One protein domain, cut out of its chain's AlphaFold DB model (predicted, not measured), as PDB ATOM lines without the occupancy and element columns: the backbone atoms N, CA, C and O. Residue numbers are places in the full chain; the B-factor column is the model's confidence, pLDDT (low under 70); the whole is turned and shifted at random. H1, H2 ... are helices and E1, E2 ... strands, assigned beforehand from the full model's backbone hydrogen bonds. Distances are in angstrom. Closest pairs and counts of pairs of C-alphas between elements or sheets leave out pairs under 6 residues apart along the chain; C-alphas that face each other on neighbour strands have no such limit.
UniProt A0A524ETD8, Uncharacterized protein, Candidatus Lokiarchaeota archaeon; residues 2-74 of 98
ATOM      1  N   ASN A   2     387.842-270.899 162.827       63.12
ATOM      2  CA  ASN A   2     387.546-272.053 163.710       63.12
ATOM      3  C   ASN A   2     386.669-273.155 163.096       63.12
ATOM      4  O   ASN A   2     386.763-274.315 163.483       63.12
ATOM      5  N   GLN A   3     385.828-272.813 162.119       78.19
ATOM      6  CA  GLN A   3     384.920-273.768 161.487       78.19
ATOM      7  C   GLN A   3     385.650-274.815 160.627       78.19
ATOM      8  O   GLN A   3     385.143-275.926 160.486       78.19
ATOM      9  N   MET A   4     386.845-274.504 160.100       84.56
ATOM     10  CA  MET A   4     387.661-275.474 159.355       84.56
ATOM     11  C   MET A   4     388.319-276.493 160.290       84.56
ATOM     12  O   MET A   4     388.145-277.691 160.084       84.56
ATOM     13  N   PHE A   5     388.964-276.038 161.370       84.00
ATOM     14  CA  PHE A   5     389.519-276.929 162.399       84.00
ATOM     15  C   PHE A   5     388.441-277.792 163.059       84.00
ATOM     16  O   PHE A   5     388.645-278.984 163.253       84.00
ATOM     17  N   LYS A   6     387.246-277.242 163.309       85.75
ATOM     18  CA  LYS A   6     386.099-278.016 163.810       85.75
ATOM     19  C   LYS A   6     385.723-279.171 162.877       85.75
ATOM     20  O   LYS A   6     385.594-280.302 163.333       85.75
ATOM     21  N   LYS A   7     385.572-278.903 161.574       86.69
ATOM     22  CA  LYS A   7     385.279-279.946 160.571       86.69
ATOM     23  C   LYS A   7     386.397-280.983 160.494       86.69
ATOM     24  O   LYS A   7     386.108-282.174 160.430       86.69
ATOM     25  N   TYR A   8     387.647-280.532 160.527       88.31
ATOM     26  CA  TYR A   8     388.818-281.402 160.513       88.31
ATOM     27  C   TYR A   8     388.847-282.346 161.727       88.31
ATOM     28  O   TYR A   8     389.017-283.551 161.555       88.31
ATOM     29  N   LEU A   9     388.611-281.837 162.941       87.56
ATOM     30  CA  LEU A   9     388.582-282.648 164.165       87.56
ATOM     31  C   LEU A   9     387.467-283.702 164.111       87.56
ATOM     32  O   LEU A   9     387.710-284.871 164.402       87.56
ATOM     33  N   ILE A  10     386.269-283.318 163.661       86.50
ATOM     34  CA  ILE A  10     385.145-284.255 163.499       86.50
ATOM     35  C   ILE A  10     385.489-285.345 162.473       86.50
ATOM     36  O   ILE A  10     385.268-286.525 162.736       86.50
ATOM     37  N   LYS A  11     386.086-284.975 161.330       87.06
ATOM     38  CA  LYS A  11     386.534-285.929 160.300       87.06
ATOM     39  C   LYS A  11     387.596-286.903 160.832       87.06
ATOM     40  O   LYS A  11     387.631-288.053 160.409       87.06
ATOM     41  N   ASN A  12     388.418-286.465 161.784       84.31
ATOM     42  CA  ASN A  12     389.473-287.257 162.420       84.31
ATOM     43  C   ASN A  12     389.021-288.027 163.677       84.31
ATOM     44  O   ASN A  12     389.861-288.445 164.483       84.31
ATOM     45  N   ASN A  13     387.711-288.255 163.825       86.62
ATOM     46  CA  ASN A  13     387.084-289.000 164.922       86.62
ATOM     47  C   ASN A  13     387.264-288.372 166.312       86.62
ATOM     48  O   ASN A  13     387.237-289.080 167.317       86.62
ATOM     49  N   PHE A  14     387.423-287.051 166.398       90.12
ATOM     50  CA  PHE A  14     387.304-286.367 167.680       90.12
ATOM     51  C   PHE A  14     385.837-286.130 168.027       90.12
ATOM     52  O   PHE A  14     385.045-285.657 167.209       90.12
ATOM     53  N   TRP A  15     385.483-286.410 169.273       87.19
ATOM     54  CA  TRP A  15     384.142-286.230 169.801       87.19
ATOM     55  C   TRP A  15     384.045-284.911 170.549       87.19
ATOM     56  O   TRP A  15     384.883-284.593 171.391       87.19
ATOM     57  N   LEU A  16     383.009-284.137 170.246       88.00
ATOM     58  CA  LEU A  16     382.759-282.880 170.934       88.00
ATOM     59  C   LEU A  16     382.296-283.162 172.369       88.00
ATOM     60  O   LEU A  16     381.263-283.791 172.583       88.00
ATOM     61  N   THR A  17     383.024-282.632 173.345       84.81
ATOM     62  CA  THR A  17     382.620-282.574 174.746       84.81
ATOM     63  C   THR A  17     382.484-281.120 175.183       84.81
ATOM     64  O   THR A  17     383.350-280.277 174.935       84.81
ATOM     65  N   LYS A  18     381.363-280.795 175.824       76.62
ATOM     66  CA  LYS A  18     381.117-279.458 176.367       76.62
ATOM     67  C   LYS A  18     381.406-279.497 177.857       76.62
ATOM     68  O   LYS A  18     380.658-280.104 178.618       76.62
ATOM     69  N   LYS A  19     382.486-278.843 178.280       65.56
ATOM     70  CA  LYS A  19     382.825-278.697 179.700       65.56
ATOM     71  C   LYS A  19     383.023-277.214 179.996       65.56
ATOM     72  O   LYS A  19     383.952-276.617 179.460       65.56
ATOM     73  N   LYS A  20     382.158-276.645 180.846       60.00
ATOM     74  CA  LYS A  20     382.248-275.261 181.360       60.00
ATOM     75  C   LYS A  20     382.516-274.220 180.252       60.00
ATOM     76  O   LYS A  20     383.589-273.629 180.215       60.00
ATOM     77  N   ASP A  21     381.581-274.078 179.312       65.38
ATOM     78  CA  ASP A  21     381.608-273.095 178.204       65.38
ATOM     79  C   ASP A  21     382.741-273.202 177.168       65.38
ATOM     80  O   ASP A  21     382.730-272.493 176.164       65.38
ATOM     81  N   CYS A  22     383.688-274.128 177.330       68.00
ATOM     82  CA  CYS A  22     384.687-274.418 176.305       68.00
ATOM     83  C   CYS A  22     384.280-275.655 175.491       68.00
ATOM     84  O   CYS A  22     384.021-276.727 176.047       68.00
ATOM     85  N   GLU A  23     384.242-275.509 174.164       80.94
ATOM     86  CA  GLU A  23     384.135-276.635 173.233       80.94
ATOM     87  C   GLU A  23     385.474-277.379 173.196       80.94
ATOM     88  O   GLU A  23     386.453-276.899 172.619       80.94
ATOM     89  N   TRP A  24     385.510-278.548 173.829       86.69
ATOM     90  CA  TRP A  24     386.637-279.469 173.765       86.69
ATOM     91  C   TRP A  24     386.309-280.611 172.812       86.69
ATOM     92  O   TRP A  24     385.163-281.026 172.670       86.69
ATOM     93  N   PHE A  25     387.327-281.141 172.166       90.19
ATOM     94  CA  PHE A  25     387.254-282.266 171.251       90.19
ATOM     95  C   PHE A  25     388.140-283.360 171.821       90.19
ATOM     96  O   PHE A  25     389.289-283.101 172.153       90.19
ATOM     97  N   VAL A  26     387.621-284.569 171.978       88.56
ATOM     98  CA  VAL A  26     388.357-285.671 172.603       88.56
ATOM     99  C   VAL A  26     388.420-286.834 171.643       88.56
ATOM    100  O   VAL A  26     387.400-287.259 171.107       88.56
ATOM    101  N   LYS A  27     389.618-287.366 171.447       87.88
ATOM    102  CA  LYS A  27     389.837-288.623 170.745       87.88
ATOM    103  C   LYS A  27     390.488-289.590 171.715       87.88
ATOM    104  O   LYS A  27     391.550-289.304 172.258       87.88
ATOM    105  N   HIS A  28     389.837-290.724 171.935       81.56
ATOM    106  CA  HIS A  28     390.419-291.813 172.704       81.56
ATOM    107  C   HIS A  28     391.132-292.773 171.763       81.56
ATOM    108  O   HIS A  28     390.542-293.285 170.811       81.56
ATOM    109  N   THR A  29     392.401-293.024 172.043       72.31
ATOM    110  CA  THR A  29     393.213-294.032 171.376       72.31
ATOM    111  C   THR A  29     393.648-295.061 172.424       72.31
ATOM    112  O   THR A  29     393.990-294.697 173.551       72.31
ATOM    113  N   PRO A  30     393.668-296.363 172.094       63.31
ATOM    114  CA  PRO A  30     394.149-297.389 173.023       63.31
ATOM    115  C   PRO A  30     395.624-297.221 173.418       63.31
ATOM    116  O   PRO A  30     396.053-297.786 174.415       63.31
ATOM    117  N   ILE A  31     396.392-296.477 172.612       65.38
ATOM    118  CA  ILE A  31     397.852-296.349 172.705       65.38
ATOM    119  C   ILE A  31     398.246-295.042 173.404       65.38
ATOM    120  O   ILE A  31     399.001-295.061 174.366       65.38
ATOM    121  N   SER A  32     397.716-293.909 172.935       63.81
ATOM    122  CA  SER A  32     398.030-292.561 173.437       63.81
ATOM    123  C   SER A  32     397.076-292.086 174.545       63.81
ATOM    124  O   SER A  32     397.235-290.999 175.100       63.81
ATOM    125  N   GLY A  33     396.062-292.882 174.896       78.00
ATOM    126  CA  GLY A  33     395.059-292.501 175.883       78.00
ATOM    127  C   GLY A  33     394.087-291.449 175.340       78.00
ATOM    128  O   GLY A  33     393.479-291.631 174.289       78.00
ATOM    129  N   GLY A  34     393.858-290.369 176.091       84.44
ATOM    130  CA  GLY A  34     392.972-289.278 175.674       84.44
ATOM    131  C   GLY A  34     393.749-288.139 175.018       84.44
ATOM    132  O   GLY A  34     394.550-287.486 175.685       84.44
ATOM    133  N   ILE A  35     393.477-287.869 173.742       89.38
ATOM    134  CA  ILE A  35     393.944-286.676 173.031       89.38
ATOM    135  C   ILE A  35     392.847-285.621 173.140       89.38
ATOM    136  O   ILE A  35     391.724-285.836 172.674       89.38
ATOM    137  N   TYR A  36     393.168-284.480 173.741       90.31
ATOM    138  CA  TYR A  36     392.233-283.373 173.914       90.31
ATOM    139  C   TYR A  36     392.598-282.250 172.957       90.31
ATOM    140  O   TYR A  36     393.760-281.895 172.824       90.31
ATOM    141  N   ALA A  37     391.603-281.675 172.304       90.81
ATOM    142  CA  ALA A  37     391.757-280.592 171.358       90.81
ATOM    143  C   ALA A  37     390.822-279.441 171.742       90.81
ATOM    144  O   ALA A  37     389.643-279.650 172.033       90.81
ATOM    145  N   LYS A  38     391.337-278.216 171.739       90.50
ATOM    146  CA  LYS A  38     390.581-276.998 172.031       90.50
ATOM    147  C   LYS A  38     390.710-276.033 170.868       90.50
ATOM    148  O   LYS A  38     391.812-275.690 170.447       90.50
ATOM    149  N   LEU A  39     389.575-275.563 170.361       88.94
ATOM    150  CA  LEU A  39     389.571-274.532 169.327       88.94
ATOM    151  C   LEU A  39     390.003-273.194 169.936       88.94
ATOM    152  O   LEU A  39     389.436-272.742 170.932       88.94
ATOM    153  N   MET A  40     390.985-272.547 169.315       86.56
ATOM    154  CA  MET A  40     391.418-271.191 169.659       86.56
ATOM    155  C   MET A  40     390.940-270.205 168.589       86.56
ATOM    156  O   MET A  40     390.402-270.612 167.569       86.56
ATOM    157  N   GLN A  41     391.115-268.894 168.792       83.00
ATOM    158  CA  GLN A  41     390.803-267.899 167.748       83.00
ATOM    159  C   GLN A  41     391.658-268.088 166.481       83.00
ATOM    160  O   GLN A  41     391.205-267.792 165.374       83.00
ATOM    161  N   LYS A  42     392.890-268.581 166.651       82.06
ATOM    162  CA  LYS A  42     393.838-268.899 165.581       82.06
ATOM    163  C   LYS A  42     394.413-270.294 165.824       82.06
ATOM    164  O   LYS A  42     395.376-270.432 166.567       82.06
ATOM    165  N   GLY A  43     393.803-271.306 165.213       87.25
ATOM    166  CA  GLY A  43     394.290-272.685 165.266       87.25
ATOM    167  C   GLY A  43     393.616-273.568 166.316       87.25
ATOM    168  O   GLY A  43     392.486-273.311 166.751       87.25
ATOM    169  N   VAL A  44     394.319-274.631 166.697       89.75
ATOM    170  CA  VAL A  44     393.879-275.633 167.670       89.75
ATOM    171  C   VAL A  44     394.994-275.921 168.671       89.75
ATOM    172  O   VAL A  44     396.148-276.110 168.302       89.75
ATOM    173  N   GLU A  45     394.644-275.952 169.949       92.38
ATOM    174  CA  GLU A  45     395.519-276.442 171.011       92.38
ATOM    175  C   GLU A  45     395.259-277.935 171.196       92.38
ATOM    176  O   GLU A  45     394.113-278.332 171.404       92.38
ATOM    177  N   ILE A  46     396.305-278.753 171.122       91.69
ATOM    178  CA  ILE A  46     396.257-280.178 171.438       91.69
ATOM    179  C   ILE A  46     396.948-280.402 172.776       91.69
ATOM    180  O   ILE A  46     398.076-279.959 172.989       91.69
ATOM    181  N   GLN A  47     396.276-281.117 173.669       90.06
ATOM    182  CA  GLN A  47     396.821-281.589 174.926       90.06
ATOM    183  C   GLN A  47     396.927-283.116 174.899       90.06
ATOM    184  O   GLN A  47     395.926-283.820 174.733       90.06
ATOM    185  N   HIS A  48     398.144-283.619 175.090       85.69
ATOM    186  CA  HIS A  48     398.464-285.043 175.103       85.69
ATOM    187  C   HIS A  48     399.583-285.315 176.114       85.69
ATOM    188  O   HIS A  48     400.577-284.600 176.146       85.69
ATOM    189  N   SER A  49     399.415-286.331 176.968       81.56
ATOM    190  CA  SER A  49     400.415-286.746 177.971       81.56
ATOM    191  C   SER A  49     400.960-285.619 178.878       81.56
ATOM    192  O   SER A  49     402.104-285.659 179.318       81.56
ATOM    193  N   GLY A  50     400.143-284.600 179.171       81.75
ATOM    194  CA  GLY A  50     400.533-283.445 179.994       81.75
ATOM    195  C   GLY A  50     401.153-282.281 179.214       81.75
ATOM    196  O   GLY A  50     401.155-281.160 179.719       81.75
ATOM    197  N   GLU A  51     401.568-282.503 177.969       84.25
ATOM    198  CA  GLU A  51     402.078-281.463 177.078       84.25
ATOM    199  C   GLU A  51     400.941-280.756 176.340       84.25
ATOM    200  O   GLU A  51     399.888-281.343 176.065       84.25
ATOM    201  N   ARG A  52     401.153-279.474 176.029       90.06
ATOM    202  CA  ARG A  52     400.226-278.644 175.255       90.06
ATOM    203  C   ARG A  52     400.968-278.036 174.081       90.06
ATOM    204  O   ARG A  52     401.955-277.334 174.281       90.06
ATOM    205  N   VAL A  53     400.465-278.283 172.880       91.69
ATOM    206  CA  VAL A  53     401.045-277.774 171.636       91.69
ATOM    207  C   VAL A  53     399.952-277.077 170.838       91.69
ATOM    208  O   VAL A  53     398.832-277.578 170.734       91.69
ATOM    209  N   ILE A  54     400.260-275.897 170.303       92.19
ATOM    210  CA  ILE A  54     399.321-275.100 169.514       92.19
ATOM    211  C   ILE A  54     399.703-275.223 168.048       92.19
ATOM    212  O   ILE A  54     400.836-274.938 167.676       92.19
ATOM    213  N   PHE A  55     398.728-275.583 167.222       91.38
ATOM    214  CA  PHE A  55     398.890-275.722 165.784       91.38
ATOM    215  C   PHE A  55     398.051-274.679 165.064       91.38
ATOM    216  O   PHE A  55     396.842-274.560 165.281       91.38
ATOM    217  N   THR A  56     398.692-273.928 164.175       90.19
ATOM    218  CA  THR A  56     398.028-272.980 163.269       90.19
ATOM    219  C   THR A  56     397.951-273.514 161.838       90.19
ATOM    220  O   THR A  56     397.129-273.024 161.060       90.19
ATOM    221  N   ASN A  57     398.744-274.542 161.516       89.12
ATOM    222  CA  ASN A  57     398.807-275.220 160.224       89.12
ATOM    223  C   ASN A  57     398.231-276.646 160.323       89.12
ATOM    224  O   ASN A  57     398.450-277.342 161.311       89.12
ATOM    225  N   PHE A  58     397.494-277.080 159.295       86.75
ATOM    226  CA  PHE A  58     396.952-278.439 159.220       86.75
ATOM    227  C   PHE A  58     398.036-279.496 158.988       86.75
ATOM    228  O   PHE A  58     397.937-280.555 159.587       86.75
ATOM    229  N   ASN A  59     399.086-279.198 158.215       88.19
ATOM    230  CA  ASN A  59     400.149-280.170 157.936       88.19
ATOM    231  C   ASN A  59     400.902-280.564 159.216       88.19
ATOM    232  O   ASN A  59     401.068-281.743 159.495       88.19
ATOM    233  N   GLU A  60     401.290-279.579 160.033       88.31
ATOM    234  CA  GLU A  60     401.974-279.825 161.314       88.31
ATOM    235  C   GLU A  60     401.082-280.592 162.299       88.31
ATOM    236  O   GLU A  60     401.554-281.436 163.060       88.31
ATOM    237  N   LEU A  61     399.775-280.311 162.276       88.75
ATOM    238  CA  LEU A  61     398.794-281.025 163.083       88.75
ATOM    239  C   LEU A  61     398.631-282.477 162.617       88.75
ATOM    240  O   LEU A  61     398.587-283.368 163.461       88.75
ATOM    241  N   ASP A  62     398.538-282.713 161.307       87.69
ATOM    242  CA  ASP A  62     398.457-284.051 160.716       87.69
ATOM    243  C   ASP A  62     399.697-284.872 161.092       87.69
ATOM    244  O   ASP A  62     399.556-285.948 161.673       87.69
ATOM    245  N   GLU A  63     400.900-284.330 160.882       87.44
ATOM    246  CA  GLU A  63     402.164-284.986 161.250       87.44
ATOM    247  C   GLU A  63     402.227-285.315 162.749       87.44
ATOM    248  O   GLU A  63     402.607-286.423 163.144       87.44
ATOM    249  N   PHE A  64     401.810-284.379 163.608       87.12
ATOM    250  CA  PHE A  64     401.765-284.604 165.051       87.12
ATOM    251  C   PHE A  64     400.771-285.707 165.429       87.12
ATOM    252  O   PHE A  64     401.102-286.601 166.214       87.12
ATOM    253  N   LEU A  65     399.557-285.669 164.871       84.50
ATOM    254  CA  LEU A  65     398.521-286.663 165.138       84.50
ATOM    255  C   LEU A  65     398.927-288.047 164.628       84.50
ATOM    256  O   LEU A  65     398.688-289.034 165.325       84.50
ATOM    257  N   GLU A  66     399.563-288.138 163.462       83.81
ATOM    258  CA  GLU A  66     400.130-289.384 162.949       83.81
ATOM    259  C   GLU A  66     401.202-289.930 163.890       83.81
ATOM    260  O   GLU A  66     401.136-291.103 164.258       83.81
ATOM    261  N   LYS A  67     402.124-289.089 164.371       81.88
ATOM    262  CA  LYS A  67     403.181-289.510 165.301       81.88
ATOM    263  C   LYS A  67     402.627-290.089 166.605       81.88
ATOM    264  O   LYS A  67     403.124-291.109 167.070       81.88
ATOM    265  N   ILE A  68     401.598-289.473 167.192       79.31
ATOM    266  CA  ILE A  68     401.034-289.936 168.475       79.31
ATOM    267  C   ILE A  68     399.986-291.050 168.327       79.31
ATOM    268  O   ILE A  68     399.657-291.717 169.309       79.31
ATOM    269  N   THR A  69     399.414-291.240 167.133       72.12
ATOM    270  CA  THR A  69     398.368-292.252 166.883       72.12
ATOM    271  C   THR A  69     398.923-293.499 166.194       72.12
ATOM    272  O   THR A  69     398.326-294.571 166.301       72.12
ATOM    273  N   SER A  70     400.044-293.385 165.480       63.28
ATOM    274  CA  SER A  70     400.634-294.490 164.734       63.28
ATOM    275  C   SER A  70     401.519-295.353 165.647       63.28
ATOM    276  O   SER A  70     402.507-294.860 166.190       63.28
ATOM    277  N   PRO A  71     401.238-296.661 165.790       53.19
ATOM    278  CA  PRO A  71     402.025-297.582 166.621       53.19
ATOM    279  C   PRO A  71     403.461-297.823 166.126       53.19
ATOM    280  O   PRO A  71     404.185-298.600 166.736       53.19
ATOM    281  N   ARG A  72     403.873-297.237 164.994       45.31
ATOM    282  CA  ARG A  72     405.109-297.616 164.293       45.31
ATOM    283  C   ARG A  72     406.374-296.874 164.735       45.31
ATOM    284  O   ARG A  72     407.445-297.291 164.321       45.31
ATOM    285  N   ILE A  73     406.279-295.800 165.522       46.97
ATOM    286  CA  ILE A  73     407.439-294.936 165.837       46.97
ATOM    287  C   ILE A  73     407.511-294.636 167.340       46.97
ATOM    288  O   ILE A  73     407.699-293.507 167.784       46.97
ATOM    289  N   SER A  74     407.326-295.661 168.158       43.22
ATOM    290  CA  SER A  74     408.000-295.709 169.451       43.22
ATOM    291  C   SER A  74     408.794-297.001 169.437       43.22
ATOM    292  O   SER A  74     408.215-298.082 169.406       43.22
TER     293      SER A  74
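Overview. This is residues 2 to 74 of the 98 residues of an uncharacterized protein of Candidatus Lokiarchaeota archaeon (UniProt A0A524ETD8). Picture one strongly twisted sheet of five strands that wind to and fro as a meander, each strand the antiparallel neighbour of the one before, with two helices, H1 and H2, covering one face and the other face bare. These make two layers, one of helices and one of strands, and both helices run along the strands. The printed part has 73 residues, with two named helices and five named strands in the order H1 E1 E2 E3 E4 E5 H2; across the sheet the order is E1 - E2 - E3 - E4 - E5, and the class is mixed, helices and strands. The whole is compact, with a radius of gyration of the C-alphas of 11.6 A and spans of 35 by 24 by 22 A.

Arrangement. Look first at the inner strand E3, residues 33 to 39. On one side of it is E2, residues 22 to 29, in a hairpin where N 37 and O 25 are 2.7 A apart, within hydrogen-bond range. On its other side is E4, residues 44 to 48, also in a hairpin, with N 38 and O 45 at 2.8 A. The edge strand E1, residues 15 to 19, forms a hairpin with E2, with N 17 and O 24 at 2.8 A. The other edge strand, E5, residues 51 to 55, forms one with E4, with N 46 and O 53 at 2.8 A. From edge to edge the strands' lines turn by 113 degrees. H1, residues 2 to 11, is on the sheet at a height of 8.9 A, over E3 and only just over E2, where 3 of its C-alphas fall. Its line and that of E3 stand at 13 degrees on the local plane; their closest C-alphas, of Asn 2 and Leu 39, are 6.5 A apart. H2, residues 58 to 69, is on the same face at a height of 9.3 A, over E4 and only just over E3, where 3 of its C-alphas fall. Its closest C-alphas with E5 are those of Leu 61 and Phe 55, 6.0 A. H1 and H2 are only just apart, their closest C-alphas 8.2 A from each other. In both helices every O i to N i+4 pair is within hydrogen-bond range.

Along the chain. Find C-alpha 22 at (384.687, -274.418, 176.305); from there E2, the longest strand, runs 21.9 A to C-alpha 29. E3 measures 19.9 A, E1 12.5 A, E4 12.8 A and E5 13.1 A. H1 begins at C-alpha 2, (387.546, -272.053, 163.710), and runs 14.3 A; H2 runs 15.9 A and ends at C-alpha 69, (398.368, -292.252, 166.883).

Size, cuts and confidence. The two C-alphas farthest apart, of Asp 21 and Arg 72, are 36.7 A from each other. The printed part has no cut, and each link between named elements is tight. In this model the mean pLDDT of the printed part is 81.2; look for values under 70 at residue 2, residues 19 to 22, residues 30 to 32 and residues 70 to 74.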